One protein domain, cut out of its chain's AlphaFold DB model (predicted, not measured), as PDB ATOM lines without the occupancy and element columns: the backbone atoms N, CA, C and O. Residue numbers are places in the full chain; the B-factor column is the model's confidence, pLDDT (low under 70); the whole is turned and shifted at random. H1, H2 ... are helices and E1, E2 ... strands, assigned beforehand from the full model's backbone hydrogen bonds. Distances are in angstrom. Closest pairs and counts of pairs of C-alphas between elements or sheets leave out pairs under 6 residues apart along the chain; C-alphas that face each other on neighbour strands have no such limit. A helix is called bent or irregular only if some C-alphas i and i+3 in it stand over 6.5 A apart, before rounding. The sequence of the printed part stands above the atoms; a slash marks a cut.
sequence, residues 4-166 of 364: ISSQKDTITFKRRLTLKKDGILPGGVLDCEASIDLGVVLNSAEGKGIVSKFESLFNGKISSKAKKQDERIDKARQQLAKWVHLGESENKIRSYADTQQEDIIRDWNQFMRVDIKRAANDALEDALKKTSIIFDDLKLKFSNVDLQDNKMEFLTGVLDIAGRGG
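Overview. This is residues 4 to 166 of the 364 residues of an uncharacterized protein of Rhodobacteraceae bacterium (UniProt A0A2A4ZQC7). A long rod in two layers: a helical hairpin, bent H1 going out and H2 coming back, covers one face of a narrow twisted sheet whose long strands E2 and E3 also form a hairpin. A tail with no named element, residues 145 to 166, runs on to one end of the rod. The printed part has 163 residues, with elements in the order E1 E2 E3 H1 H2 E4, an antiparallel sheet E1 - E2 - E3 - E4, and the class mixed. It is loose, with radius of gyration of the C-alphas 19.9 A and spans of 69 by 23 by 21 A.

Arrangement. E1, residues 4 to 7, E2, 10 to 19, and E3, 28 to 37, form a meander, each strand the antiparallel neighbour of the one before; N 5 and O 12 are 2.9 A apart, N 15 and O 32 2.9 A, within hydrogen-bond range. H1, residues 45 to 85, was assigned as one helix by its hydrogen bonds but is bent, C-alphas 61 and 64 being 7.5 A apart; arms H1a, 45 to 61, and H1b, 64 to 85, stand at a steep tilt of 48 degrees. H2, residues 90 to 128, touches H1a with residues 119 to 128 alone, the closest C-alphas being those of Phe 58 and Ala 123, 5.2 A. H1b and H2 form a helical hairpin at a shallow tilt of 11 degrees; H2 touches H1b with residues 93 to 108 alone, closest at C-alphas of Leu 80 and Ile 93, 6.6 A. H1a and H1b are on the sheet. E4, residues 141 to 144, is the antiparallel neighbour of E3, with N 35 and O 143 2.8 A apart. H2 lies over E3 and E4, its height over the sheet 8.8 A. Every O i to N i+4 pair is within hydrogen-bond range in H1a and H1b, and 33 of 35 in H2.

Along the chain. E1 begins at C-alpha 4 (278.442, 169.346, 238.218). E2 measures 29.1 A, E3 30.0 A, H1a 24.6 A, H1b 31.3 A and H2 54.4 A. E4 ends at C-alpha 144 (290.867, 164.946, 243.117).

Size, cuts and confidence. The C-alphas of Ser 132 and Gly 166, the two farthest apart, are 69.0 A apart. The printed part has no cut; the link H2 to E4 is long. pLDDT is under 70 at residues 22 to 27, 87, 89 to 95 and 147 to 166.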
ATOM      1  N   ILE A   4     278.754 170.519 237.405       90.62
ATOM      2  CA  ILE A   4     278.442 169.346 238.218       90.62
ATOM      3  C   ILE A   4     277.774 168.305 237.335       90.62
ATOM      4  O   ILE A   4     276.772 168.554 236.677       90.62
ATOM      5  N   SER A   5     278.308 167.096 237.373       89.31
ATOM      6  CA  SER A   5     277.743 165.944 236.683       89.31
ATOM      7  C   SER A   5     277.678 164.760 237.634       89.31
ATOM      8  O   SER A   5     278.433 164.682 238.602       89.31
ATOM      9  N   SER A   6     276.778 163.822 237.366       87.88
ATOM     10  CA  SER A   6     276.714 162.569 238.110       87.88
ATOM     11  C   SER A   6     276.650 161.384 237.164       87.88
ATOM     12  O   SER A   6     275.884 161.401 236.198       87.88
ATOM     13  N   GLN A   7     277.392 160.330 237.479       85.81
ATOM     14  CA  GLN A   7     277.354 159.072 236.749       85.81
ATOM     15  C   GLN A   7     277.310 157.918 237.746       85.81
ATOM     16  O   GLN A   7     278.219 157.769 238.556       85.81
ATOM     17  N   LYS A   8     276.263 157.082 237.667       85.94
ATOM     18  CA  LYS A   8     276.014 155.991 238.625       85.94
ATOM     19  C   LYS A   8     275.976 156.517 240.063       85.94
ATOM     20  O   LYS A   8     275.010 157.172 240.419       85.94
ATOM     21  N   ASP A   9     276.974 156.204 240.873       84.75
ATOM     22  CA  ASP A   9     277.110 156.552 242.286       84.75
ATOM     23  C   ASP A   9     278.156 157.644 242.546       84.75
ATOM     24  O   ASP A   9     278.457 157.943 243.701       84.75
ATOM     25  N   THR A  10     278.683 158.268 241.492       88.06
ATOM     26  CA  THR A  10     279.713 159.305 241.579       88.06
ATOM     27  C   THR A  10     279.152 160.661 241.171       88.06
ATOM     28  O   THR A  10     278.512 160.788 240.123       88.06
ATOM     29  N   ILE A  11     279.438 161.693 241.964       89.00
ATOM     30  CA  ILE A  11     279.276 163.097 241.573       89.00
ATOM     31  C   ILE A  11     280.652 163.648 241.210       89.00
ATOM     32  O   ILE A  11     281.561 163.623 242.035       89.00
ATOM     33  N   THR A  12     280.791 164.180 240.000       90.31
ATOM     34  CA  THR A  12     282.014 164.807 239.498       90.31
ATOM     35  C   THR A  12     281.785 166.295 239.309       90.31
ATOM     36  O   THR A  12     280.824 166.713 238.663       90.31
ATOM     37  N   PHE A  13     282.702 167.098 239.832       89.06
ATOM     38  CA  PHE A  13     282.692 168.547 239.708       89.06
ATOM     39  C   PHE A  13     283.960 169.026 239.020       89.06
ATOM     40  O   PHE A  13     285.080 168.767 239.472       89.06
ATOM     41  N   LYS A  14     283.766 169.745 237.917       89.81
ATOM     42  CA  LYS A  14     284.840 170.262 237.073       89.81
ATOM     43  C   LYS A  14     284.799 171.773 237.048       89.81
ATOM     44  O   LYS A  14     283.734 172.379 237.031       89.81
ATOM     45  N   ARG A  15     285.958 172.409 237.011       86.62
ATOM     46  CA  ARG A  15     286.042 173.844 236.771       86.62
ATOM     47  C   ARG A  15     287.199 174.130 235.842       86.62
ATOM     48  O   ARG A  15     288.296 173.621 236.015       86.62
ATOM     49  N   ARG A  16     286.924 175.013 234.893       84.75
ATOM     50  CA  ARG A  16     287.893 175.541 233.947       84.75
ATOM     51  C   ARG A  16     288.148 177.007 234.256       84.75
ATOM     52  O   ARG A  16     287.232 177.824 234.161       84.75
ATOM     53  N   LEU A  17     289.382 177.347 234.602       82.19
ATOM     54  CA  LEU A  17     289.854 178.726 234.662       82.19
ATOM     55  C   LEU A  17     290.575 179.048 233.352       82.19
ATOM     56  O   LEU A  17     291.584 178.435 233.015       82.19
ATOM     57  N   THR A  18     290.037 180.006 232.598       82.62
ATOM     58  CA  THR A  18     290.643 180.470 231.344       82.62
ATOM     59  C   THR A  18     291.449 181.730 231.609       82.62
ATOM     60  O   THR A  18     290.888 182.778 231.924       82.62
ATOM     61  N   LEU A  19     292.763 181.635 231.446       77.56
ATOM     62  CA  LEU A  19     293.685 182.755 231.545       77.56
ATOM     63  C   LEU A  19     293.818 183.394 230.169       77.56
ATOM     64  O   LEU A  19     294.346 182.794 229.229       77.56
ATOM     65  N   LYS A  20     293.328 184.626 230.036       73.81
ATOM     66  CA  LYS A  20     293.471 185.377 228.787       73.81
ATOM     67  C   LYS A  20     294.939 185.730 228.560       73.81
ATOM     68  O   LYS A  20     295.678 186.021 229.504       73.81
ATOM     69  N   LYS A  21     295.351 185.717 227.291       72.75
ATOM     70  CA  LYS A  21     296.629 186.298 226.876       72.75
ATOM     71  C   LYS A  21     296.621 187.781 227.248       72.75
ATOM     72  O   LYS A  21     295.661 188.474 226.917       72.75
ATOM     73  N   ASP A  22     297.674 188.241 227.909       62.81
ATOM     74  CA  ASP A  22     297.810 189.636 228.326       62.81
ATOM     75  C   ASP A  22     299.198 190.155 227.943       62.81
ATOM     76  O   ASP A  22     300.209 189.817 228.561       62.81
ATOM     77  N   GLY A  23     299.246 190.901 226.838       64.44
ATOM     78  CA  GLY A  23     300.481 191.364 226.217       64.44
ATOM     79  C   GLY A  23     301.454 190.218 225.922       64.44
ATOM     80  O   GLY A  23     301.241 189.407 225.016       64.44
ATOM     81  N   ILE A  24     302.537 190.201 226.692       59.59
ATOM     82  CA  ILE A  24     303.645 189.243 226.618       59.59
ATOM     83  C   ILE A  24     303.378 187.953 227.415       59.59
ATOM     84  O   ILE A  24     304.060 186.959 227.202       59.59
ATOM     85  N   LEU A  25     302.367 187.920 228.289       64.81
ATOM     86  CA  LEU A  25     302.024 186.722 229.055       64.81
ATOM     87  C   LEU A  25     301.200 185.748 228.203       64.81
ATOM     88  O   LEU A  25     300.143 186.144 227.687       64.81
ATOM     89  N   PRO A  26     301.602 184.468 228.090       64.81
ATOM     90  CA  PRO A  26     300.815 183.478 227.372       64.81
ATOM     91  C   PRO A  26     299.453 183.285 228.049       64.81
ATOM     92  O   PRO A  26     299.311 183.366 229.276       64.81
ATOM     93  N   GLY A  27     298.427 183.069 227.227       69.75
ATOM     94  CA  GLY A  27     297.148 182.563 227.713       69.75
ATOM     95  C   GLY A  27     297.288 181.109 228.162       69.75
ATOM     96  O   GLY A  27     298.272 180.444 227.845       69.75
ATOM     97  N   GLY A  28     296.302 180.610 228.891       72.19
ATOM     98  CA  GLY A  28     296.332 179.246 229.400       72.19
ATOM     99  C   GLY A  28     294.975 178.792 229.896       72.19
ATOM    100  O   GLY A  28     294.053 179.591 230.065       72.19
ATOM    101  N   VAL A  29     294.853 177.492 230.126       75.44
ATOM    102  CA  VAL A  29     293.650 176.892 230.693       75.44
ATOM    103  C   VAL A  29     294.064 176.020 231.861       75.44
ATOM    104  O   VAL A  29     294.930 175.161 231.723       75.44
ATOM    105  N   LEU A  30     293.438 176.255 233.009       76.25
ATOM    106  CA  LEU A  30     293.577 175.427 234.194       76.25
ATOM    107  C   LEU A  30     292.272 174.682 234.419       76.25
ATOM    108  O   LEU A  30     291.273 175.266 234.841       76.25
ATOM    109  N   ASP A  31     292.302 173.390 234.123       78.62
ATOM    110  CA  ASP A  31     291.204 172.482 234.412       78.62
ATOM    111  C   ASP A  31     291.439 171.837 235.781       78.62
ATOM    112  O   ASP A  31     292.501 171.270 236.050       78.62
ATOM    113  N   CYS A  32     290.441 171.914 236.657       78.88
ATOM    114  CA  CYS A  32     290.377 171.104 237.860       78.88
ATOM    115  C   CYS A  32     289.173 170.180 237.837       78.88
ATOM    116  O   CYS A  32     288.097 170.507 237.332       78.88
ATOM    117  N   GLU A  33     289.385 169.011 238.419       86.38
ATOM    118  CA  GLU A  33     288.406 167.949 238.505       86.38
ATOM    119  C   GLU A  33     288.545 167.271 239.861       86.38
ATOM    120  O   GLU A  33     289.650 166.963 240.325       86.38
ATOM    121  N   ALA A  34     287.405 167.067 240.502       85.56
ATOM    122  CA  ALA A  34     287.287 166.246 241.685       85.56
ATOM    123  C   ALA A  34     285.943 165.520 241.672       85.56
ATOM    124  O   ALA A  34     285.016 165.896 240.951       85.56
ATOM    125  N   SER A  35     285.867 164.443 242.438       88.81
ATOM    126  CA  SER A  35     284.699 163.586 242.498       88.81
ATOM    127  C   SER A  35     284.463 163.045 243.902       88.81
ATOM    128  O   SER A  35     285.381 162.940 244.723       88.81
ATOM    129  N   ILE A  36     283.205 162.709 244.172       87.75
ATOM    130  CA  ILE A  36     282.775 161.980 245.363       87.75
ATOM    131  C   ILE A  36     282.014 160.747 244.920       87.75
ATOM    132  O   ILE A  36     280.958 160.865 244.298       87.75
ATOM    133  N   ASP A  37     282.524 159.584 245.306       87.62
ATOM    134  CA  ASP A  37     281.771 158.337 245.239       87.62
ATOM    135  C   ASP A  37     280.899 158.218 246.485       87.62
ATOM    136  O   ASP A  37     281.396 158.274 247.612       87.62
ATOM    137  N   LEU A  38     279.598 158.046 246.274       82.38
ATOM    138  CA  LEU A  38     278.587 157.947 247.324       82.38
ATOM    139  C   LEU A  38     278.359 156.496 247.766       82.38
ATOM    140  O   LEU A  38     277.939 156.247 248.894       82.38
ATOM    141  N   GLY A  39     278.622 155.535 246.874       80.38
ATOM    142  CA  GLY A  39     278.295 154.120 247.068       80.38
ATOM    143  C   GLY A  39     276.803 153.794 246.917       80.38
ATOM    144  O   GLY A  39     276.397 152.667 247.201       80.38
ATOM    145  N   VAL A  40     275.992 154.758 246.467       79.44
ATOM    146  CA  VAL A  40     274.558 154.614 246.178       79.44
ATOM    147  C   VAL A  40     274.267 155.191 244.794       79.44
ATOM    148  O   VAL A  40     274.735 156.274 244.455       79.44
ATOM    149  N   VAL A  41     273.487 154.470 243.987       81.75
ATOM    150  CA  VAL A  41     273.195 154.839 242.593       81.75
ATOM    151  C   VAL A  41     272.230 156.031 242.519       81.75
ATOM    152  O   VAL A  41     271.114 155.968 243.023       81.75
ATOM    153  N   LEU A  42     272.626 157.085 241.802       78.12
ATOM    154  CA  LEU A  42     271.902 158.351 241.624       78.12
ATOM    155  C   LEU A  42     271.036 158.427 240.354       78.12
ATOM    156  O   LEU A  42     270.496 159.480 240.026       78.12
ATOM    157  N   ASN A  43     270.878 157.329 239.615       78.44
ATOM    158  CA  ASN A  43     270.159 157.340 238.334       78.44
ATOM    159  C   ASN A  43     268.626 157.498 238.482       78.44
ATOM    160  O   ASN A  43     267.934 157.698 237.482       78.44
ATOM    161  N   SER A  44     268.089 157.384 239.703       82.50
ATOM    162  CA  SER A  44     266.659 157.526 240.004       82.50
ATOM    163  C   SER A  44     266.196 158.992 239.968       82.50
ATOM    164  O   SER A  44     267.004 159.919 239.961       82.50
ATOM    165  N   ALA A  45     264.877 159.225 239.958       84.31
ATOM    166  CA  ALA A  45     264.316 160.579 240.045       84.31
ATOM    167  C   ALA A  45     264.734 161.298 241.344       84.31
ATOM    168  O   ALA A  45     265.094 162.473 241.310       84.31
ATOM    169  N   GLU A  46     264.760 160.567 242.464       83.75
ATOM    170  CA  GLU A  46     265.278 161.056 243.748       83.75
ATOM    171  C   GLU A  46     266.774 161.399 243.650       83.75
ATOM    172  O   GLU A  46     267.181 162.486 244.055       83.75
ATOM    173  N   GLY A  47     267.576 160.537 243.013       84.94
ATOM    174  CA  GLY A  47     269.003 160.766 242.773       84.94
ATOM    175  C   GLY A  47     269.291 162.020 241.942       84.94
ATOM    176  O   GLY A  47     270.136 162.832 242.316       84.94
ATOM    177  N   LYS A  48     268.526 162.259 240.870       85.62
ATOM    178  CA  LYS A  48     268.623 163.501 240.081       85.62
ATOM    179  C   LYS A  48     268.273 164.745 240.906       85.62
ATOM    180  O   LYS A  48     268.936 165.773 240.771       85.62
ATOM    181  N   GLY A  49     267.266 164.648 241.779       87.75
ATOM    182  CA  GLY A  49     266.900 165.720 242.710       87.75
ATOM    183  C   GLY A  49     268.018 166.048 243.706       87.75
ATOM    184  O   GLY A  49     268.298 167.224 243.952       87.75
ATOM    185  N   ILE A  50     268.708 165.023 244.215       88.81
ATOM    186  CA  ILE A  50     269.881 165.179 245.088       88.81
ATOM    187  C   ILE A  50     271.001 165.922 244.360       88.81
ATOM    188  O   ILE A  50     271.540 166.878 244.910       88.81
ATOM    189  N   VAL A  51     271.320 165.534 243.122       89.44
ATOM    190  CA  VAL A  51     272.413 166.141 242.338       89.44
ATOM    191  C   VAL A  51     272.143 167.615 242.040       89.44
ATOM    192  O   VAL A  51     273.021 168.447 242.256       89.44
ATOM    193  N   SER A  52     270.921 167.964 241.628       89.75
ATOM    194  CA  SER A  52     270.553 169.363 241.361       89.75
ATOM    195  C   SER A  52     270.626 170.232 242.624       89.75
ATOM    196  O   SER A  52     271.155 171.346 242.605       89.75
ATOM    197  N   LYS A  53     270.154 169.710 243.763       91.75
ATOM    198  CA  LYS A  53     270.236 170.419 245.046       91.75
ATOM    199  C   LYS A  53     271.682 170.544 245.532       91.75
ATOM    200  O   LYS A  53     272.077 171.612 246.000       91.75
ATOM    201  N   PHE A  54     272.472 169.482 245.381       92.56
ATOM    202  CA  PHE A  54     273.904 169.480 245.659       92.56
ATOM    203  C   PHE A  54     274.620 170.557 244.843       92.56
ATOM    204  O   PHE A  54     275.369 171.338 245.420       92.56
ATOM    205  N   GLU A  55     274.362 170.657 243.537       92.50
ATOM    206  CA  GLU A  55     275.004 171.637 242.656       92.50
ATOM    207  C   GLU A  55     274.809 173.071 243.153       92.50
ATOM    208  O   GLU A  55     275.784 173.815 243.308       92.50
ATOM    209  N   SER A  56     273.564 173.450 243.455       92.19
ATOM    210  CA  SER A  56     273.253 174.791 243.951       92.19
ATOM    211  C   SER A  56     273.950 175.085 245.283       92.19
ATOM    212  O   SER A  56     274.514 176.169 245.458       92.19
ATOM    213  N   LEU A  57     273.925 174.134 246.221       93.56
ATOM    214  CA  LEU A  57     274.521 174.295 247.549       93.56
ATOM    215  C   LEU A  57     276.049 174.347 247.483       93.56
ATOM    216  O   LEU A  57     276.673 175.206 248.109       93.56
ATOM    217  N   PHE A  58     276.652 173.456 246.700       93.56
ATOM    218  CA  PHE A  58     278.093 173.358 246.525       93.56
ATOM    219  C   PHE A  58     278.664 174.626 245.886       93.56
ATOM    220  O   PHE A  58     279.569 175.250 246.450       93.56
ATOM    221  N   ASN A  59     278.093 175.066 244.758       91.81
ATOM    222  CA  ASN A  59     278.528 176.296 244.097       91.81
ATOM    223  C   ASN A  59     278.329 177.523 245.002       91.81
ATOM    224  O   ASN A  59     279.210 178.387 245.054       91.81
ATOM    225  N   GLY A  60     277.238 177.578 245.775       90.38
ATOM    226  CA  GLY A  60     277.020 178.615 246.786       90.38
ATOM    227  C   GLY A  60     278.149 178.673 247.822       90.38
ATOM    228  O   GLY A  60     278.749 179.731 248.020       90.38
ATOM    229  N   LYS A  61     278.500 177.526 248.420       89.38
ATOM    230  CA  LYS A  61     279.531 177.412 249.470       89.38
ATOM    231  C   LYS A  61     280.953 177.704 248.971       89.38
ATOM    232  O   LYS A  61     281.768 178.209 249.745       89.38
ATOM    233  N   ILE A  62     281.273 177.404 247.708       90.44
ATOM    234  CA  ILE A  62     282.648 177.521 247.186       90.44
ATOM    235  C   ILE A  62     282.915 178.786 246.353       90.44
ATOM    236  O   ILE A  62     284.074 179.157 246.160       90.44
ATOM    237  N   SER A  63     281.871 179.476 245.883       87.50
ATOM    238  CA  SER A  63     281.970 180.629 244.970       87.50
ATOM    239  C   SER A  63     282.985 181.697 245.404       87.50
ATOM    240  O   SER A  63     283.836 182.105 244.613       87.50
ATOM    241  N   SER A  64     282.947 182.120 246.670       87.62
ATOM    242  CA  SER A  64     283.830 183.166 247.202       87.62
ATOM    243  C   SER A  64     285.296 182.729 247.272       87.62
ATOM    244  O   SER A  64     286.192 183.515 246.965       87.62
ATOM    245  N   LYS A  65     285.559 181.468 247.634       87.56
ATOM    246  CA  LYS A  65     286.914 180.901 247.687       87.56
ATOM    247  C   LYS A  65     287.487 180.701 246.286       87.56
ATOM    248  O   LYS A  65     288.634 181.062 246.045       87.56
ATOM    249  N   ALA A  66     286.667 180.209 245.358       86.50
ATOM    250  CA  ALA A  66     287.031 180.080 243.952       86.50
ATOM    251  C   ALA A  66     287.405 181.444 243.344       86.50
ATOM    252  O   ALA A  66     288.433 181.555 242.680       86.50
ATOM    253  N   LYS A  67     286.636 182.499 243.651       87.75
ATOM    254  CA  LYS A  67     286.929 183.868 243.205       87.75
ATOM    255  C   LYS A  67     288.267 184.392 243.742       87.75
ATOM    256  O   LYS A  67     289.035 184.972 242.986       87.75
ATOM    257  N   LYS A  68     288.583 184.147 245.020       88.81
ATOM    258  CA  LYS A  68     289.877 184.545 245.611       88.81
ATOM    259  C   LYS A  68     291.076 183.870 244.938       88.81
ATOM    260  O   LYS A  68     292.127 184.495 244.824       88.81
ATOM    261  N   GLN A  69     290.927 182.614 244.508       86.00
ATOM    262  CA  GLN A  69     291.966 181.912 243.747       86.00
ATOM    263  C   GLN A  69     292.205 182.586 242.390       86.00
ATOM    264  O   GLN A  69     293.351 182.867 242.046       86.00
ATOM    265  N   ASP A  70     291.133 182.937 241.673       85.75
ATOM    266  CA  ASP A  70     291.232 183.624 240.375       85.75
ATOM    267  C   ASP A  70     291.887 184.998 240.527       85.75
ATOM    268  O   ASP A  70     292.865 185.300 239.850       85.75
ATOM    269  N   GLU A  71     291.424 185.793 241.497       87.94
ATOM    270  CA  GLU A  71     291.969 187.124 241.782       87.94
ATOM    271  C   GLU A  71     293.465 187.090 242.125       87.94
ATOM    272  O   GLU A  71     294.197 188.031 241.810       87.94
ATOM    273  N   ARG A  72     293.943 186.027 242.782       86.81
ATOM    274  CA  ARG A  72     295.368 185.870 243.096       86.81
ATOM    275  C   ARG A  72     296.194 185.590 241.847       86.81
ATOM    276  O   ARG A  72     297.241 186.214 241.673       86.81
ATOM    277  N   ILE A  73     295.723 184.682 240.995       84.88
ATOM    278  CA  ILE A  73     296.387 184.354 239.730       84.88
ATOM    279  C   ILE A  73     296.428 185.596 238.832       84.88
ATOM    280  O   ILE A  73     297.485 185.933 238.295       84.88
ATOM    281  N   ASP A  74     295.320 186.331 238.741       84.62
ATOM    282  CA  ASP A  74     295.234 187.565 237.958       84.62
ATOM    283  C   ASP A  74     296.186 188.648 238.480       84.62
ATOM    284  O   ASP A  74     296.892 189.273 237.691       84.62
ATOM    285  N   LYS A  75     296.282 188.845 239.802       87.69
ATOM    286  CA  LYS A  75     297.223 189.811 240.401       87.69
ATOM    287  C   LYS A  75     298.683 189.471 240.110       87.69
ATOM    288  O   LYS A  75     299.451 190.366 239.763       87.69
ATOM    289  N   ALA A  76     299.065 188.198 240.231       85.31
ATOM    290  CA  ALA A  76     300.423 187.754 239.915       85.31
ATOM    291  C   ALA A  76     300.757 188.006 238.436       85.31
ATOM    292  O   ALA A  76     301.824 188.534 238.114       85.31
ATOM    293  N   ARG A  77     299.807 187.716 237.535       81.19
ATOM    294  CA  ARG A  77     299.935 188.005 236.101       81.19
ATOM    295  C   ARG A  77     300.048 189.507 235.832       81.19
ATOM    296  O   ARG A  77     300.990 189.930 235.176       81.19
ATOM    297  N   GLN A  78     299.173 190.337 236.392       83.25
ATOM    298  CA  GLN A  78     299.236 191.795 236.216       83.25
ATOM    299  C   GLN A  78     300.576 192.382 236.679       83.25
ATOM    300  O   GLN A  78     301.140 193.250 236.010       83.25
ATOM    301  N   GLN A  79     301.118 191.889 237.796       84.50
ATOM    302  CA  GLN A  79     302.414 192.331 238.299       84.50
ATOM    303  C   GLN A  79     303.562 191.949 237.354       84.50
ATOM    304  O   GLN A  79     304.422 192.787 237.076       84.50
ATOM    305  N   LEU A  80     303.556 190.724 236.815       78.31
ATOM    306  CA  LEU A  80     304.535 190.290 235.815       78.31
ATOM    307  C   LEU A  80     304.448 191.121 234.533       78.31
ATOM    308  O   LEU A  80     305.468 191.611 234.051       78.31
ATOM    309  N   ALA A  81     303.237 191.338 234.012       76.62
ATOM    310  CA  ALA A  81     303.018 192.171 232.832       76.62
ATOM    311  C   ALA A  81     303.549 193.598 233.046       76.62
ATOM    312  O   ALA A  81     304.235 194.147 232.182       76.62
ATOM    313  N   LYS A  82     303.304 194.173 234.232       80.31
ATOM    314  CA  LYS A  82     303.820 195.490 234.621       80.31
ATOM    315  C   LYS A  82     305.348 195.522 234.645       80.31
ATOM    316  O   LYS A  82     305.936 196.441 234.086       80.31
ATOM    317  N   TRP A  83     306.001 194.550 235.278       74.19
ATOM    318  CA  TRP A  83     307.466 194.509 235.357       74.19
ATOM    319  C   TRP A  83     308.133 194.331 234.002       74.19
ATOM    320  O   TRP A  83     309.134 194.990 233.729       74.19
ATOM    321  N   VAL A  84     307.544 193.520 233.126       70.25
ATOM    322  CA  VAL A  84     308.053 193.384 231.760       70.25
ATOM    323  C   VAL A  84     307.879 194.684 230.979       70.25
ATOM    324  O   VAL A  84     308.794 195.098 230.273       70.25
ATOM    325  N   HIS A  85     306.745 195.371 231.131       70.75
ATOM    326  CA  HIS A  85     306.540 196.672 230.493       70.75
ATOM    327  C   HIS A  85     307.534 197.738 230.985       70.75
ATOM    328  O   HIS A  85     307.997 198.554 230.194       70.75
ATOM    329  N   LEU A  86     307.891 197.703 232.272       71.31
ATOM    330  CA  LEU A  86     308.859 198.614 232.890       71.31
ATOM    331  C   LEU A  86     310.328 198.267 232.588       71.31
ATOM    332  O   LEU A  86     311.210 199.019 232.994       71.31
ATOM    333  N   GLY A  87     310.608 197.160 231.889       66.50
ATOM    334  CA  GLY A  87     311.976 196.748 231.562       66.50
ATOM    335  C   GLY A  87     312.794 196.302 232.778       66.50
ATOM    336  O   GLY A  87     314.007 196.494 232.812       66.50
ATOM    337  N   GLU A  88     312.129 195.740 233.790       70.44
ATOM    338  CA  GLU A  88     312.784 195.177 234.974       70.44
ATOM    339  C   GLU A  88     313.727 194.019 234.608       70.44
ATOM    340  O   GLU A  88     313.606 193.399 233.550       70.44
ATOM    341  N   SER A  89     314.684 193.711 235.491       65.50
ATOM    342  CA  SER A  89     315.681 192.680 235.199       65.50
ATOM    343  C   SER A  89     315.052 191.293 235.042       65.50
ATOM    344  O   SER A  89     314.160 190.894 235.794       65.50
ATOM    345  N   GLU A  90     315.581 190.523 234.093       64.31
ATOM    346  CA  GLU A  90     315.144 189.152 233.818       64.31
ATOM    347  C   GLU A  90     315.180 188.273 235.076       64.31
ATOM    348  O   GLU A  90     314.217 187.574 235.378       64.31
ATOM    349  N   ASN A  91     316.241 188.397 235.883       60.25
ATOM    350  CA  ASN A  91     316.380 187.669 237.146       60.25
ATOM    351  C   ASN A  91     315.253 187.985 238.143       60.25
ATOM    352  O   ASN A  91     314.776 187.088 238.837       60.25
ATOM    353  N   LYS A  92     314.811 189.246 238.216       68.56
ATOM    354  CA  LYS A  92     313.730 189.675 239.114       68.56
ATOM    355  C   LYS A  92     312.374 189.157 238.641       68.56
ATOM    356  O   LYS A  92     311.593 188.666 239.452       68.56
ATOM    357  N   ILE A  93     312.117 189.235 237.336       65.00
ATOM    358  CA  ILE A  93     310.894 188.715 236.715       65.00
ATOM    359  C   ILE A  93     310.814 187.196 236.908       65.00
ATOM    360  O   ILE A  93     309.786 186.699 237.363       65.00
ATOM    361  N   ARG A  94     311.915 186.478 236.652       68.25
ATOM    362  CA  ARG A  94     312.006 185.021 236.800       68.25
ATOM    363  C   ARG A  94     311.789 184.565 238.238       68.25
ATOM    364  O   ARG A  94     310.909 183.758 238.496       68.25
ATOM    365  N   SER A  95     312.536 185.140 239.181       67.94
ATOM    366  CA  SER A  95     312.441 184.767 240.596       67.94
ATOM    367  C   SER A  95     311.033 184.981 241.160       67.94
ATOM    368  O   SER A  95     310.539 184.150 241.923       67.94
ATOM    369  N   TYR A  96     310.356 186.063 240.762       77.19
ATOM    370  CA  TYR A  96     308.970 186.296 241.155       77.19
ATOM    371  C   TYR A  96     307.998 185.324 240.487       77.19
ATOM    372  O   TYR A  96     307.126 184.804 241.177       77.19
ATOM    373  N   ALA A  97     308.150 185.052 239.187       74.75
ATOM    374  CA  ALA A  97     307.324 184.077 238.479       74.75
ATOM    375  C   ALA A  97     307.408 182.685 239.124       74.75
ATOM    376  O   ALA A  97     306.366 182.118 239.449       74.75
ATOM    377  N   ASP A  98     308.624 182.197 239.384       70.19
ATOM    378  CA  ASP A  98     308.869 180.892 240.007       70.19
ATOM    379  C   ASP A  98     308.230 180.831 241.406       70.19
ATOM    380  O   ASP A  98     307.461 179.919 241.713       70.19
ATOM    381  N   THR A  99     308.444 181.869 242.223       72.75
ATOM    382  CA  THR A  99     307.883 181.936 243.584       72.75
ATOM    383  C   THR A  99     306.352 181.968 243.574       72.75
ATOM    384  O   THR A  99     305.700 181.257 244.336       72.75
ATOM    385  N   GLN A 100     305.751 182.791 242.706       80.12
ATOM    386  CA  GLN A 100     304.293 182.862 242.597       80.12
ATOM    387  C   GLN A 100     303.703 181.552 242.078       80.12
ATOM    388  O   GLN A 100     302.629 181.160 242.530       80.12
ATOM    389  N   GLN A 101     304.383 180.870 241.158       75.50
ATOM    390  CA  GLN A 101     303.932 179.593 240.620       75.50
ATOM    391  C   GLN A 101     303.888 178.511 241.704       75.50
ATOM    392  O   GLN A 101     302.840 177.886 241.874       75.50
ATOM    393  N   GLU A 102     304.962 178.337 242.479       74.38
ATOM    394  CA  GLU A 102     305.000 177.379 243.595       74.38
ATOM    395  C   GLU A 102     303.898 177.658 244.627       74.38
ATOM    396  O   GLU A 102     303.161 176.758 245.043       74.38
ATOM    397  N   ASP A 103     303.734 178.926 245.007       77.00
ATOM    398  CA  ASP A 103     302.725 179.342 245.976       77.00
ATOM    399  C   ASP A 103     301.293 179.114 245.468       77.00
ATOM    400  O   ASP A 103     300.438 178.642 246.220       77.00
ATOM    401  N   ILE A 104     301.016 179.430 244.198       80.69
ATOM    402  CA  ILE A 104     299.700 179.211 243.588       80.69
ATOM    403  C   ILE A 104     299.397 177.713 243.498       80.69
ATOM    404  O   ILE A 104     298.278 177.313 243.806       80.69
ATOM    405  N   ILE A 105     300.369 176.875 243.130       78.19
ATOM    406  CA  ILE A 105     300.185 175.417 243.053       78.19
ATOM    407  C   ILE A 105     299.877 174.833 244.424       78.19
ATOM    408  O   ILE A 105     298.923 174.063 244.573       78.19
ATOM    409  N   ARG A 106     300.657 175.214 245.442       78.19
ATOM    410  CA  ARG A 106     300.434 174.767 246.819       78.19
ATOM    411  C   ARG A 106     299.031 175.137 247.284       78.19
ATOM    412  O   ARG A 106     298.303 174.281 247.793       78.19
ATOM    413  N   ASP A 107     298.637 176.388 247.080       81.44
ATOM    414  CA  ASP A 107     297.359 176.896 247.566       81.44
ATOM    415  C   ASP A 107     296.175 176.340 246.759       81.44
ATOM    416  O   ASP A 107     295.109 176.088 247.327       81.44
ATOM    417  N   TRP A 108     296.366 176.060 245.468       81.12
ATOM    418  CA  TRP A 108     295.391 175.367 244.626       81.12
ATOM    419  C   TRP A 108     295.163 173.928 245.091       81.12
ATOM    420  O   TRP A 108     294.022 173.505 245.281       81.12
ATOM    421  N   ASN A 109     296.237 173.175 245.329       80.25
ATOM    422  CA  ASN A 109     296.141 171.796 245.806       80.25
ATOM    423  C   ASN A 109     295.519 171.730 247.206       80.25
ATOM    424  O   ASN A 109     294.691 170.859 247.480       80.25
ATOM    425  N   GLN A 110     295.833 172.693 248.075       82.88
ATOM    426  CA  GLN A 110     295.188 172.821 249.381       82.88
ATOM    427  C   GLN A 110     293.683 173.105 249.253       82.88
ATOM    428  O   GLN A 110     292.870 172.456 249.918       82.88
ATOM    429  N   PHE A 111     293.299 174.029 248.369       83.38
ATOM    430  CA  PHE A 111     291.902 174.334 248.071       83.38
ATOM    431  C   PHE A 111     291.145 173.091 247.566       83.38
ATOM    432  O   PHE A 111     290.059 172.785 248.063       83.38
ATOM    433  N   MET A 112     291.739 172.316 246.653       80.38
ATOM    434  CA  MET A 112     291.134 171.087 246.122       80.38
ATOM    435  C   MET A 112     290.991 169.984 247.179       80.38
ATOM    436  O   MET A 112     289.961 169.315 247.240       80.38
ATOM    437  N   ARG A 113     291.995 169.790 248.041       80.19
ATOM    438  CA  ARG A 113     291.995 168.697 249.027       80.19
ATOM    439  C   ARG A 113     291.137 168.982 250.258       80.19
ATOM    440  O   ARG A 113     290.580 168.050 250.838       80.19
ATOM    441  N   VAL A 114     291.055 170.244 250.681       85.19
ATOM    442  CA  VAL A 114     290.409 170.623 251.946       85.19
ATOM    443  C   VAL A 114     289.109 171.372 251.715       85.19
ATOM    444  O   VAL A 114     288.061 170.929 252.184       85.19
ATOM    445  N   ASP A 115     289.151 172.491 250.995       84.88
ATOM    446  CA  ASP A 115     287.987 173.370 250.872       84.88
ATOM    447  C   ASP A 115     286.894 172.756 250.004       84.88
ATOM    448  O   ASP A 115     285.727 172.765 250.395       84.88
ATOM    449  N   ILE A 116     287.275 172.195 248.856       86.81
ATOM    450  CA  ILE A 116     286.351 171.518 247.946       86.81
ATOM    451  C   ILE A 116     285.758 170.280 248.616       86.81
ATOM    452  O   ILE A 116     284.540 170.124 248.623       86.81
ATOM    453  N   LYS A 117     286.592 169.445 249.249       87.75
ATOM    454  CA  LYS A 117     286.132 168.258 249.982       87.75
ATOM    455  C   LYS A 117     285.116 168.612 251.068       87.75
ATOM    456  O   LYS A 117     284.063 167.989 251.150       87.75
ATOM    457  N   ARG A 118     285.415 169.625 251.888       88.75
ATOM    458  CA  ARG A 118     284.508 170.076 252.951       88.75
ATOM    459  C   ARG A 118     283.207 170.628 252.378       88.75
ATOM    460  O   ARG A 118     282.140 170.206 252.800       88.75
ATOM    461  N   ALA A 119     283.288 171.523 251.394       90.12
ATOM    462  CA  ALA A 119     282.102 172.113 250.780       90.12
ATOM    463  C   ALA A 119     281.206 171.056 250.127       90.12
ATOM    464  O   ALA A 119     279.985 171.173 250.189       90.12
ATOM    465  N   ALA A 120     281.803 170.034 249.519       89.25
ATOM    466  CA  ALA A 120     281.075 168.952 248.884       89.25
ATOM    467  C   ALA A 120     280.418 168.015 249.914       89.25
ATOM    468  O   ALA A 120     279.249 167.685 249.751       89.25
ATOM    469  N   ASN A 121     281.093 167.676 251.017       89.25
ATOM    470  CA  ASN A 121     280.462 166.940 252.120       89.25
ATOM    471  C   ASN A 121     279.288 167.723 252.730       89.25
ATOM    472  O   ASN A 121     278.191 167.184 252.826       89.25
ATOM    473  N   ASP A 122     279.491 169.003 253.057       90.50
ATOM    474  CA  ASP A 122     278.450 169.851 253.649       90.50
ATOM    475  C   ASP A 122     277.253 170.019 252.690       90.50
ATOM    476  O   ASP A 122     276.096 170.002 253.105       90.50
ATOM    477  N   ALA A 123     277.513 170.206 251.389       92.38
ATOM    478  CA  ALA A 123     276.464 170.326 250.376       92.38
ATOM    479  C   ALA A 123     275.689 169.018 250.185       92.38
ATOM    480  O   ALA A 123     274.483 169.058 249.953       92.38
ATOM    481  N   LEU A 124     276.368 167.876 250.289       90.75
ATOM    482  CA  LEU A 124     275.750 166.562 250.189       90.75
ATOM    483  C   LEU A 124     274.881 166.259 251.411       90.75
ATOM    484  O   LEU A 124     273.731 165.862 251.248       90.75
ATOM    485  N   GLU A 125     275.382 166.514 252.619       91.44
ATOM    486  CA  GLU A 125     274.604 166.382 253.853       91.44
ATOM    487  C   GLU A 125     273.329 167.240 253.780       91.44
ATOM    488  O   GLU A 125     272.217 166.752 253.986       91.44
ATOM    489  N   ASP A 126     273.464 168.507 253.378       91.19
ATOM    490  CA  ASP A 126     272.336 169.423 253.200       91.19
ATOM    491  C   ASP A 126     271.364 168.976 252.089       91.19
ATOM    492  O   ASP A 126     270.140 169.165 252.202       91.19
ATOM    493  N   ALA A 127     271.878 168.375 251.012       89.31
ATOM    494  CA  ALA A 127     271.058 167.841 249.931       89.31
ATOM    495  C   ALA A 127     270.154 166.704 250.433       89.31
ATOM    496  O   ALA A 127     268.963 166.707 250.102       89.31
ATOM    497  N   LEU A 128     270.673 165.840 251.311       88.50
ATOM    498  CA  LEU A 128     270.021 164.620 251.802       88.50
ATOM    499  C   LEU A 128     269.042 164.817 252.973       88.50
ATOM    500  O   LEU A 128     268.281 163.907 253.286       88.50
ATOM    501  N   LYS A 129     268.966 166.007 253.591       85.88
ATOM    502  CA  LYS A 129     268.111 166.302 254.775       85.88
ATOM    503  C   LYS A 129     266.604 165.985 254.651       85.88
ATOM    504  O   LYS A 129     265.867 166.185 255.612       85.88
ATOM    505  N   LYS A 130     266.116 165.552 253.484       82.06
ATOM    506  CA  LYS A 130     264.716 165.158 253.227       82.06
ATOM    507  C   LYS A 130     264.596 163.958 252.274       82.06
ATOM    508  O   LYS A 130     263.575 163.817 251.607       82.06
ATOM    509  N   THR A 131     265.646 163.152 252.156       84.62
ATOM    510  CA  THR A 131     265.681 161.982 251.265       84.62
ATOM    511  C   THR A 131     265.632 160.686 252.058       84.62
ATOM    512  O   THR A 131     265.871 160.687 253.263       84.62
ATOM    513  N   SER A 132     265.353 159.577 251.374       81.81
ATOM    514  CA  SER A 132     265.389 158.231 251.964       81.81
ATOM    515  C   SER A 132     266.803 157.766 252.347       81.81
ATOM    516  O   SER A 132     266.965 156.834 253.130       81.81
ATOM    517  N   ILE A 133     267.828 158.426 251.805       81.00
ATOM    518  CA  ILE A 133     269.244 158.125 252.022       81.00
ATOM    519  C   ILE A 133     269.752 158.858 253.272       81.00
ATOM    520  O   ILE A 133     269.677 160.086 253.350       81.00
ATOM    521  N   ILE A 134     270.322 158.105 254.216       81.94
ATOM    522  CA  ILE A 134     270.980 158.624 255.423       81.94
ATOM    523  C   ILE A 134     272.443 158.942 255.092       81.94
ATOM    524  O   ILE A 134     273.160 158.102 254.553       81.94
ATOM    525  N   PHE A 135     272.894 160.158 255.411       83.38
ATOM    526  CA  PHE A 135     274.250 160.616 255.085       83.38
ATOM    527  C   PHE A 135     275.346 159.763 255.743       83.38
ATOM    528  O   PHE A 135     276.317 159.409 255.077       83.38
ATOM    529  N   ASP A 136     275.163 159.381 257.010       80.88
ATOM    530  CA  ASP A 136     276.144 158.598 257.778       80.88
ATOM    531  C   ASP A 136     276.353 157.173 257.236       80.88
ATOM    532  O   ASP A 136     277.397 156.564 257.475       80.88
ATOM    533  N   ASP A 137     275.401 156.658 256.452       79.69
ATOM    534  CA  ASP A 137     275.491 155.337 255.823       79.69
ATOM    535  C   ASP A 137     276.296 155.360 254.508       79.69
ATOM    536  O   ASP A 137     276.624 154.308 253.944       79.69
ATOM    537  N   LEU A 138     276.644 156.550 254.001       79.56
ATOM    538  CA  LEU A 138     277.381 156.704 252.751       79.56
ATOM    539  C   LEU A 138     278.870 156.401 252.928       79.56
ATOM    540  O   LEU A 138     279.560 156.922 253.803       79.56
ATOM    541  N   LYS A 139     279.424 155.609 252.004       79.12
ATOM    542  CA  LYS A 139     280.859 155.289 251.965       79.12
ATOM    543  C   LYS A 139     281.618 156.312 251.126       79.12
ATOM    544  O   LYS A 139     282.221 155.953 250.116       79.12
ATOM    545  N   LEU A 140     281.581 157.573 251.560       78.62
ATOM    546  CA  LEU A 140     282.136 158.697 250.807       78.62
ATOM    547  C   LEU A 140     283.625 158.507 250.504       78.62
ATOM    548  O   LEU A 140     284.461 158.458 251.411       78.62
ATOM    549  N   LYS A 141     283.972 158.462 249.215       86.50
ATOM    550  CA  LYS A 141     285.364 158.528 248.754       86.50
ATOM    551  C   LYS A 141     285.557 159.772 247.912       86.50
ATOM    552  O   LYS A 141     285.005 159.888 246.825       86.50
ATOM    553  N   PHE A 142     286.353 160.698 248.432       82.56
ATOM    554  CA  PHE A 142     286.736 161.905 247.715       82.56
ATOM    555  C   PHE A 142     288.010 161.651 246.914       82.56
ATOM    556  O   PHE A 142     289.010 161.204 247.481       82.56
ATOM    557  N   SER A 143     287.975 161.994 245.631       82.06
ATOM    558  CA  SER A 143     289.122 161.944 244.729       82.06
ATOM    559  C   SER A 143     289.308 163.300 244.058       82.06
ATOM    560  O   SER A 143     288.337 163.968 243.715       82.06
ATOM    561  N   ASN A 144     290.553 163.722 243.847       81.88
ATOM    562  CA  ASN A 144     290.867 164.946 243.117       81.88
ATOM    563  C   ASN A 144     292.107 164.762 242.248       81.88
ATOM    564  O   ASN A 144     292.986 163.958 242.556       81.88
ATOM    565  N   VAL A 145     292.189 165.549 241.179       75.19
ATOM    566  CA  VAL A 145     293.411 165.675 240.384       75.19
ATOM    567  C   VAL A 145     294.211 166.852 240.930       75.19
ATOM    568  O   VAL A 145     293.740 167.990 240.905       75.19
ATOM    569  N   ASP A 146     295.411 166.579 241.441       71.06
ATOM    570  CA  ASP A 146     296.331 167.637 241.854       71.06
ATOM    571  C   ASP A 146     296.923 168.351 240.631       71.06
ATOM    572  O   ASP A 146     297.190 167.759 239.572       71.06
ATOM    573  N   LEU A 147     297.162 169.645 240.807       66.00
ATOM    574  CA  LEU A 147     297.896 170.467 239.868       66.00
ATOM    575  C   LEU A 147     299.394 170.187 240.032       66.00
ATOM    576  O   LEU A 147     299.917 170.209 241.147       66.00
ATOM    577  N   GLN A 148     300.053 169.880 238.918       59.72
ATOM    578  CA  GLN A 148     301.488 169.598 238.853       59.72
ATOM    579  C   GLN A 148     302.235 170.821 238.313       59.72
ATOM    580  O   GLN A 148     301.666 171.586 237.533       59.72
ATOM    581  N   ASP A 149     303.510 170.969 238.674       50.56
ATOM    582  CA  ASP A 149     304.347 172.118 238.292       50.56
ATOM    583  C   ASP A 149     304.424 172.342 236.777       50.56
ATOM    584  O   ASP A 149     304.324 173.473 236.306       50.56
ATOM    585  N   ASN A 150     304.483 171.261 235.997       53.56
ATOM    586  CA  ASN A 150     304.495 171.296 234.531       53.56
ATOM    587  C   ASN A 150     303.142 171.661 233.887       53.56
ATOM    588  O   ASN A 150     303.064 171.820 232.675       53.56
ATOM    589  N   LYS A 151     302.059 171.777 234.666       50.62
ATOM    590  CA  LYS A 151     300.728 172.187 234.177       50.62
ATOM    591  C   LYS A 151     300.481 173.694 234.329       50.62
ATOM    592  O   LYS A 151     299.407 174.172 233.978       50.62
ATOM    593  N   MET A 152     301.458 174.433 234.862       55.88
ATOM    594  CA  MET A 152     301.352 175.836 235.279       55.88
ATOM    595  C   MET A 152     302.383 176.750 234.590       55.88
ATOM    596  O   MET A 152     302.813 177.738 235.165       55.88
ATOM    597  N   GLU A 153     302.764 176.481 233.338       54.69
ATOM    598  CA  GLU A 153     303.807 177.240 232.611       54.69
ATOM    599  C   GLU A 153     303.433 178.691 232.220       54.69
ATOM    600  O   GLU A 153     304.206 179.407 231.581       54.69
ATOM    601  N   PHE A 154     302.248 179.183 232.590       57.31
ATOM    602  CA  PHE A 154     301.779 180.494 232.131       57.31
ATOM    603  C   PHE A 154     302.434 181.700 232.830       57.31
ATOM    604  O   PHE A 154     302.192 182.831 232.400       57.31
ATOM    605  N   LEU A 155     303.203 181.488 233.909       55.00
ATOM    606  CA  LEU A 155     303.998 182.528 234.588       55.00
ATOM    607  C   LEU A 155     305.480 182.481 234.188       55.00
ATOM    608  O   LEU A 155     306.136 183.518 234.206       55.00
ATOM    609  N   THR A 156     306.000 181.317 233.795       49.66
ATOM    610  CA  THR A 156     307.410 181.109 233.420       49.66
ATOM    611  C   THR A 156     307.680 181.316 231.929       49.66
ATOM    612  O   THR A 156     308.784 181.718 231.567       49.66
ATOM    613  N   GLY A 157     306.666 181.184 231.062       49.88
ATOM    614  CA  GLY A 157     306.753 181.474 229.618       49.88
ATOM    615  C   GLY A 157     306.984 182.950 229.243       49.88
ATOM    616  O   GLY A 157     306.904 183.318 228.074       49.88
ATOM    617  N   VAL A 158     307.254 183.814 230.224       48.44
ATOM    618  CA  VAL A 158     307.511 185.256 230.069       48.44
ATOM    619  C   VAL A 158     308.874 185.546 229.434       48.44
ATOM    620  O   VAL A 158     309.073 186.620 228.867       48.44
ATOM    621  N   LEU A 159     309.802 184.588 229.506       45.38
ATOM    622  CA  LEU A 159     311.204 184.770 229.120       45.38
ATOM    623  C   LEU A 159     311.535 184.282 227.700       45.38
ATOM    624  O   LEU A 159     312.502 184.751 227.109       45.38
ATOM    625  N   ASP A 160     310.704 183.422 227.105       42.03
ATOM    626  CA  ASP A 160     310.961 182.794 225.795       42.03
ATOM    627  C   ASP A 160     310.464 183.617 224.582       42.03
ATOM    628  O   ASP A 160     310.225 183.095 223.491       42.03
ATOM    629  N   ILE A 161     310.308 184.938 224.725       41.19
ATOM    630  CA  ILE A 161     309.780 185.797 223.652       41.19
ATOM    631  C   ILE A 161     310.915 186.353 222.787       41.19
ATOM    632  O   ILE A 161     311.672 187.240 223.191       41.19
ATOM    633  N   ALA A 162     310.981 185.893 221.536       35.56
ATOM    634  CA  ALA A 162     311.889 186.439 220.532       35.56
ATOM    635  C   ALA A 162     311.630 187.944 220.298       35.56
ATOM    636  O   ALA A 162     310.531 188.350 219.921       35.56
ATOM    637  N   GLY A 163     312.663 188.774 220.489       38.25
ATOM    638  CA  GLY A 163     312.663 190.189 220.089       38.25
ATOM    639  C   GLY A 163     312.612 191.237 221.208       38.25
ATOM    640  O   GLY A 163     312.635 192.423 220.886       38.25
ATOM    641  N   ARG A 164     312.587 190.868 222.499       40.00
ATOM    642  CA  ARG A 164     312.639 191.852 223.610       40.00
ATOM    643  C   ARG A 164     313.602 191.521 224.760       40.00
ATOM    644  O   ARG A 164     313.470 192.075 225.842       40.00
ATOM    645  N   GLY A 165     314.631 190.715 224.493       30.28
ATOM    646  CA  GLY A 165     315.766 190.496 225.395       30.28
ATOM    647  C   GLY A 165     317.104 190.804 224.716       30.28
ATOM    648  O   GLY A 165     317.590 190.028 223.900       30.28
ATOM    649  N   GLY A 166     317.686 191.967 225.016       28.72
ATOM    650  CA  GLY A 166     319.135 192.139 225.188       28.72
ATOM    651  C   GLY A 166     320.136 191.658 224.124       28.72
ATOM    652  O   GLY A 166     321.260 191.336 224.494       28.72
TER     653      GLY A 166